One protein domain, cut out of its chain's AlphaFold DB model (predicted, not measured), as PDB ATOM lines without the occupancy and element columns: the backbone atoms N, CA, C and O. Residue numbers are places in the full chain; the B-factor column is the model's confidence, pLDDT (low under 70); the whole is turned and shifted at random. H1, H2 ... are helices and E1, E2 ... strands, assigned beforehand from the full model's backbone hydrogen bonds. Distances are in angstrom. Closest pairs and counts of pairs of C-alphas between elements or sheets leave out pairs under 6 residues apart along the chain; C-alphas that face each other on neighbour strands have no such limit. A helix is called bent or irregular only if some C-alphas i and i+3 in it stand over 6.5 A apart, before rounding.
ATOM      1  N   VAL A  21     168.718 134.371  97.233       92.94
ATOM      2  CA  VAL A  21     167.781 134.026  96.171       92.94
ATOM      3  C   VAL A  21     168.179 132.666  95.609       92.94
ATOM      4  O   VAL A  21     169.356 132.424  95.333       92.94
ATOM      5  N   HIS A  22     167.206 131.768  95.470       92.75
ATOM      6  CA  HIS A  22     167.429 130.409  94.980       92.75
ATOM      7  C   HIS A  22     166.410 130.033  93.906       92.75
ATOM      8  O   HIS A  22     165.236 130.381  94.012       92.75
ATOM      9  N   GLU A  23     166.846 129.242  92.928       92.94
ATOM     10  CA  GLU A  23     166.006 128.697  91.856       92.94
ATOM     11  C   GLU A  23     166.127 127.158  91.845       92.94
ATOM     12  O   GLU A  23     166.902 126.594  91.075       92.94
ATOM     13  N   PRO A  24     165.450 126.435  92.762       92.00
ATOM     14  CA  PRO A  24     165.651 124.989  92.931       92.00
ATOM     15  C   PRO A  24     165.006 124.132  91.832       92.00
ATOM     16  O   PRO A  24     165.326 122.951  91.713       92.00
ATOM     17  N   ALA A  25     164.079 124.701  91.064       92.25
ATOM     18  CA  ALA A  25     163.413 124.060  89.939       92.25
ATOM     19  C   ALA A  25     163.039 125.123  88.891       92.25
ATOM     20  O   ALA A  25     162.879 126.294  89.255       92.25
ATOM     21  N   PRO A  26     162.860 124.746  87.612       89.75
ATOM     22  CA  PRO A  26     162.424 125.681  86.579       89.75
ATOM     23  C   PRO A  26     161.128 126.404  86.973       89.75
ATOM     24  O   PRO A  26     160.145 125.766  87.344       89.75
ATOM     25  N   GLY A  27     161.136 127.737  86.907       89.81
ATOM     26  CA  GLY A  27     159.981 128.579  87.243       89.81
ATOM     27  C   GLY A  27     159.720 128.782  88.742       89.81
ATOM     28  O   GLY A  27     158.769 129.479  89.091       89.81
ATOM     29  N   LEU A  28     160.542 128.221  89.634       92.25
ATOM     30  CA  LEU A  28     160.423 128.419  91.079       92.25
ATOM     31  C   LEU A  28     161.528 129.349  91.580       92.25
ATOM     32  O   LEU A  28     162.701 129.002  91.519       92.25
ATOM     33  N   THR A  29     161.148 130.505  92.126       92.75
ATOM     34  CA  THR A  29     162.072 131.455  92.760       92.75
ATOM     35  C   THR A  29     161.795 131.548  94.254       92.75
ATOM     36  O   THR A  29     160.662 131.772  94.678       92.75
ATOM     37  N   LEU A  30     162.839 131.385  95.061       92.88
ATOM     38  CA  LEU A  30     162.803 131.552  96.508       92.88
ATOM     39  C   LEU A  30     163.590 132.801  96.886       92.88
ATOM     40  O   LEU A  30     164.726 132.957  96.454       92.88
ATOM     41  N   ALA A  31     163.010 133.642  97.735       92.12
ATOM     42  CA  ALA A  31     163.653 134.829  98.285       92.12
ATOM     43  C   ALA A  31     163.559 134.777  99.813       92.12
ATOM     44  O   ALA A  31     162.460 134.776 100.373       92.12
ATOM     45  N   LEU A  32     164.699 134.663 100.495       90.56
ATOM     46  CA  LEU A  32     164.744 134.415 101.938       90.56
ATOM     47  C   LEU A  32     165.921 135.117 102.617       90.56
ATOM     48  O   LEU A  32     166.769 135.726 101.974       90.56
ATOM     49  N   GLY A  33     165.961 135.058 103.950       85.56
ATOM     50  CA  GLY A  33     167.095 135.602 104.699       85.56
ATOM     51  C   GLY A  33     167.077 137.124 104.824       85.56
ATOM     52  O   GLY A  33     168.108 137.782 104.761       85.56
ATOM     53  N   CYS A  34     165.911 137.730 105.056       84.69
ATOM     54  CA  CYS A  34     165.865 139.161 105.372       84.69
ATOM     55  C   CYS A  34     166.457 139.493 106.756       84.69
ATOM     56  O   CYS A  34     166.645 140.669 107.063       84.69
ATOM     57  N   ASN A  35     166.796 138.483 107.576       86.25
ATOM     58  CA  ASN A  35     167.541 138.634 108.832       86.25
ATOM     59  C   ASN A  35     166.930 139.693 109.779       86.25
ATOM     60  O   ASN A  35     167.640 140.510 110.352       86.25
ATOM     61  N   GLY A  36     165.597 139.751 109.879       84.12
ATOM     62  CA  GLY A  36     164.886 140.739 110.710       84.12
ATOM     63  C   GLY A  36     164.742 142.142 110.102       84.12
ATOM     64  O   GLY A  36     164.059 142.982 110.674       84.12
ATOM     65  N   ARG A  37     165.295 142.394 108.910       87.44
ATOM     66  CA  ARG A  37     165.240 143.692 108.205       87.44
ATOM     67  C   ARG A  37     164.171 143.733 107.106       87.44
ATOM     68  O   ARG A  37     164.244 144.550 106.194       87.44
ATOM     69  N   GLY A  38     163.194 142.825 107.170       84.00
ATOM     70  CA  GLY A  38     162.260 142.548 106.074       84.00
ATOM     71  C   GLY A  38     161.474 143.760 105.578       84.00
ATOM     72  O   GLY A  38     161.258 143.866 104.382       84.00
ATOM     73  N   ILE A  39     161.119 144.710 106.447       83.56
ATOM     74  CA  ILE A  39     160.323 145.887 106.051       83.56
ATOM     75  C   ILE A  39     161.013 146.675 104.923       83.56
ATOM     76  O   ILE A  39     160.413 146.932 103.881       83.56
ATOM     77  N   ALA A  40     162.294 147.004 105.095       83.81
ATOM     78  CA  ALA A  40     163.054 147.714 104.071       83.81
ATOM     79  C   ALA A  40     163.531 146.763 102.961       83.81
ATOM     80  O   ALA A  40     163.356 147.035 101.773       83.81
ATOM     81  N   LEU A  41     164.111 145.622 103.348       86.12
ATOM     82  CA  LEU A  41     164.806 144.733 102.415       86.12
ATOM     83  C   LEU A  41     163.856 144.017 101.446       86.12
ATOM     84  O   LEU A  41     164.179 143.913 100.265       86.12
ATOM     85  N   CYS A  42     162.678 143.577 101.902       88.88
ATOM     86  CA  CYS A  42     161.709 142.897 101.037       88.88
ATOM     87  C   CYS A  42     161.155 143.820  99.948       88.88
ATOM     88  O   CYS A  42     160.821 143.334  98.874       88.88
ATOM     89  N   THR A  43     161.071 145.129 100.200       90.06
ATOM     90  CA  THR A  43     160.551 146.091  99.218       90.06
ATOM     91  C   THR A  43     161.485 146.193  98.011       90.06
ATOM     92  O   THR A  43     161.058 145.973  96.878       90.06
ATOM     93  N   SER A  44     162.777 146.439  98.255       89.50
ATOM     94  CA  SER A  44     163.795 146.493  97.194       89.50
ATOM     95  C   SER A  44     163.965 145.140  96.497       89.50
ATOM     96  O   SER A  44     164.048 145.072  95.271       89.50
ATOM     97  N   LEU A  45     163.994 144.050  97.273       90.94
ATOM     98  CA  LEU A  45     164.131 142.693  96.744       90.94
ATOM     99  C   LEU A  45     162.937 142.312  95.858       90.94
ATOM    100  O   LEU A  45     163.127 141.735  94.793       90.94
ATOM    101  N   GLY A  46     161.716 142.677  96.259       91.75
ATOM    102  CA  GLY A  46     160.498 142.419  95.494       91.75
ATOM    103  C   GLY A  46     160.472 143.135  94.145       91.75
ATOM    104  O   GLY A  46     160.105 142.521  93.147       91.75
ATOM    105  N   GLN A  47     160.917 144.393  94.087       91.88
ATOM    106  CA  GLN A  47     161.018 145.144  92.826       91.88
ATOM    107  C   GLN A  47     162.015 144.499  91.853       91.88
ATOM    108  O   GLN A  47     161.696 144.301  90.681       91.88
ATOM    109  N   GLN A  48     163.196 144.121  92.349       92.19
ATOM    110  CA  GLN A  48     164.231 143.441  91.561       92.19
ATOM    111  C   GLN A  48     163.756 142.068  91.058       92.19
ATOM    112  O   GLN A  48     163.951 141.727  89.893       92.19
ATOM    113  N   LEU A  49     163.082 141.294  91.916       93.56
ATOM    114  CA  LEU A  49     162.510 139.998  91.545       93.56
ATOM    115  C   LEU A  49     161.400 140.132  90.503       93.56
ATOM    116  O   LEU A  49     161.375 139.356  89.556       93.56
ATOM    117  N   ALA A  50     160.507 141.114  90.646       93.25
ATOM    118  CA  ALA A  50     159.453 141.359  89.666       93.25
ATOM    119  C   ALA A  50     160.040 141.683  88.283       93.25
ATOM    120  O   ALA A  50     159.605 141.102  87.290       93.25
ATOM    121  N   GLY A  51     161.071 142.535  88.230       93.00
ATOM    122  CA  GLY A  51     161.808 142.821  86.996       93.00
ATOM    123  C   GLY A  51     162.378 141.553  86.357       93.00
ATOM    124  O   GLY A  51     162.108 141.286  85.187       93.00
ATOM    125  N   ARG A  52     163.060 140.723  87.155       91.00
ATOM    126  CA  ARG A  52     163.678 139.468  86.700       91.00
ATOM    127  C   ARG A  52     162.671 138.426  86.218       91.00
ATOM    128  O   ARG A  52     162.955 137.684  85.281       91.00
ATOM    129  N   LEU A  53     161.505 138.353  86.859       91.00
ATOM    130  CA  LEU A  53     160.431 137.437  86.466       91.00
ATOM    131  C   LEU A  53     159.776 137.851  85.141       91.00
ATOM    132  O   LEU A  53     159.317 136.986  84.399       91.00
ATOM    133  N   CYS A  54     159.735 139.150  84.837       93.12
ATOM    134  CA  CYS A  54     159.232 139.659  83.563       93.12
ATOM    135  C   CYS A  54     160.281 139.603  82.439       93.12
ATOM    136  O   CYS A  54     159.925 139.323  81.295       93.12
ATOM    137  N   ASP A  55     161.555 139.858  82.746       91.88
ATOM    138  CA  ASP A  55     162.677 139.782  81.805       91.88
ATOM    139  C   ASP A  55     163.907 139.178  82.487       91.88
ATOM    140  O   ASP A  55     164.521 139.785  83.363       91.88
ATOM    141  N   SER A  56     164.332 138.000  82.031       84.56
ATOM    142  CA  SER A  56     165.494 137.295  82.584       84.56
ATOM    143  C   SER A  56     166.821 138.038  82.392       84.56
ATOM    144  O   SER A  56     167.816 137.678  83.025       84.56
ATOM    145  N   ARG A  57     166.848 139.066  81.534       86.31
ATOM    146  CA  ARG A  57     168.013 139.927  81.284       86.31
ATOM    147  C   ARG A  57     168.044 141.181  82.158       86.31
ATOM    148  O   ARG A  57     169.008 141.938  82.060       86.31
ATOM    149  N   SER A  58     167.022 141.421  82.981       88.38
ATOM    150  CA  SER A  58     167.006 142.572  83.882       88.38
ATOM    151  C   SER A  58     168.187 142.514  84.851       88.38
ATOM    152  O   SER A  58     168.509 141.438  85.364       88.38
ATOM    153  N   ASP A  59     168.773 143.669  85.158       85.44
ATOM    154  CA  ASP A  59     169.825 143.758  86.164       85.44
ATOM    155  C   ASP A  59     169.319 143.263  87.527       85.44
ATOM    156  O   ASP A  59     168.206 143.587  87.953       85.44
ATOM    157  N   PHE A  60     170.122 142.428  88.183       90.06
ATOM    158  CA  PHE A  60     169.740 141.749  89.414       90.06
ATOM    159  C   PHE A  60     170.907 141.730  90.394       90.06
ATOM    160  O   PHE A  60     171.887 141.008  90.215       90.06
ATOM    161  N   ALA A  61     170.776 142.514  91.462       86.12
ATOM    162  CA  ALA A  61     171.856 142.759  92.414       86.12
ATOM    163  C   ALA A  61     172.108 141.598  93.394       86.12
ATOM    164  O   ALA A  61     173.099 141.613  94.124       86.12
ATOM    165  N   TYR A  62     171.214 140.605  93.451       86.75
ATOM    166  CA  TYR A  62     171.315 139.502  94.404       86.75
ATOM    167  C   TYR A  62     171.926 138.258  93.753       86.75
ATOM    168  O   TYR A  62     171.513 137.861  92.662       86.75
ATOM    169  N   PRO A  63     172.871 137.577  94.420       85.75
ATOM    170  CA  PRO A  63     173.414 136.334  93.899       85.75
ATOM    171  C   PRO A  63     172.340 135.238  93.930       85.75
ATOM    172  O   PRO A  63     171.797 134.912  94.990       85.75
ATOM    173  N   VAL A  64     172.059 134.637  92.769       89.25
ATOM    174  CA  VAL A  64     171.256 133.411  92.692       89.25
ATOM    175  C   VAL A  64     172.165 132.234  93.017       89.25
ATOM    176  O   VAL A  64     173.150 131.981  92.326       89.25
ATOM    177  N   THR A  65     171.855 131.520  94.094       88.31
ATOM    178  CA  THR A  65     172.687 130.424  94.603       88.31
ATOM    179  C   THR A  65     171.878 129.136  94.715       88.31
ATOM    180  O   THR A  65     170.660 129.186  94.905       88.31
ATOM    181  N   PRO A  66     172.507 127.955  94.619       87.94
ATOM    182  CA  PRO A  66     171.817 126.706  94.912       87.94
ATOM    183  C   PRO A  66     171.473 126.613  96.404       87.94
ATOM    184  O   PRO A  66     172.189 127.139  97.259       87.94
ATOM    185  N   LEU A  67     170.401 125.889  96.731       86.75
ATOM    186  CA  LEU A  67     170.058 125.595  98.123       86.75
ATOM    187  C   LEU A  67     171.149 124.735  98.766       86.75
ATOM    188  O   LEU A  67     171.386 123.596  98.362       86.75
ATOM    189  N   GLN A  68     171.770 125.258  99.819       85.50
ATOM    190  CA  GLN A  68     172.717 124.511 100.639       85.50
ATOM    191  C   GLN A  68     172.049 124.058 101.932       85.50
ATOM    192  O   GLN A  68     171.424 124.842 102.648       85.50
ATOM    193  N   ARG A  69     172.198 122.773 102.260       83.12
ATOM    194  CA  ARG A  69     171.740 122.255 103.551       83.12
ATOM    195  C   ARG A  69     172.638 122.801 104.654       83.12
ATOM    196  O   ARG A  69     173.862 122.771 104.534       83.12
ATOM    197  N   LEU A  70     172.034 123.234 105.757       83.38
ATOM    198  CA  LEU A  70     172.793 123.547 106.961       83.38
ATOM    199  C   LEU A  70     173.436 122.257 107.494       83.38
ATOM    200  O   LEU A  70     172.719 121.270 107.709       83.38
ATOM    201  N   PRO A  71     174.764 122.234 107.717       80.12
ATOM    202  CA  PRO A  71     175.406 121.077 108.321       80.12
ATOM    203  C   PRO A  71     174.812 120.860 109.713       80.12
ATOM    204  O   PRO A  71     174.559 121.818 110.443       80.12
TER     205      PRO A  71
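Overview. This is residues 21 to 71 of the 95 residues of the protein "FAD-binding oxidoreductase" of Pseudomonas sp. K5002 (UniProt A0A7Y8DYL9). A two-stranded hairpin, E1 and E2, has one longer helix, H1, running back near E2, and a long tail without named elements, residues 55 to 71, returns from the end of H1 past E1. The turn from E2 into H1 sticks out at residues 35 to 40, of which 38 to 40 belong to H1. The printed part has 51 residues, with two named strands and then one named helix along the chain; the sheet, in the order E1, E2, is antiparallel, and the class is mixed, helices and strands. The whole is only just compact, close to loose, with a radius of gyration of the C-alphas of 11.6 A, and flat, spanning 35 by 28 by 15 A.

Arrangement. E1, residues 21 to 25, and E2, residues 28 to 32, are a hairpin of antiparallel neighbours, at 151 degrees between their directions. The C-alphas of Val 21 and Ala 31 face each other at 4.7 A. N 30 and O 22 are within hydrogen-bond range at 2.8 A, and N 22 and O 30 at 2.9 A. H1, residues 38 to 54, and E2 are near each other, with 10 pairs of C-alphas within 10 A. E1 and H1 are apart. In H1, 11 of 13 O i to N i+4 pairs are within hydrogen-bond range.

Along the chain. E1 begins with C-alpha 21 at (167.781, 134.026, 96.171). E2 is 13.1 A long from first to last C-alpha. H1 is 22.9 A long and ends with C-alpha 54 at (159.232, 139.659, 83.563). It is neither bent nor irregular, but only just: C-alphas 39 and 42 are 6.0 A apart.

Size, cuts and confidence. The two C-alphas farthest apart, of Cys 54 and Pro 71, are 34.9 A apart. The printed part has no cut, and the links E1 to E2 and E2 to H1 are tight. The mean pLDDT of the printed part is 88.8, and no printed residue is under 70.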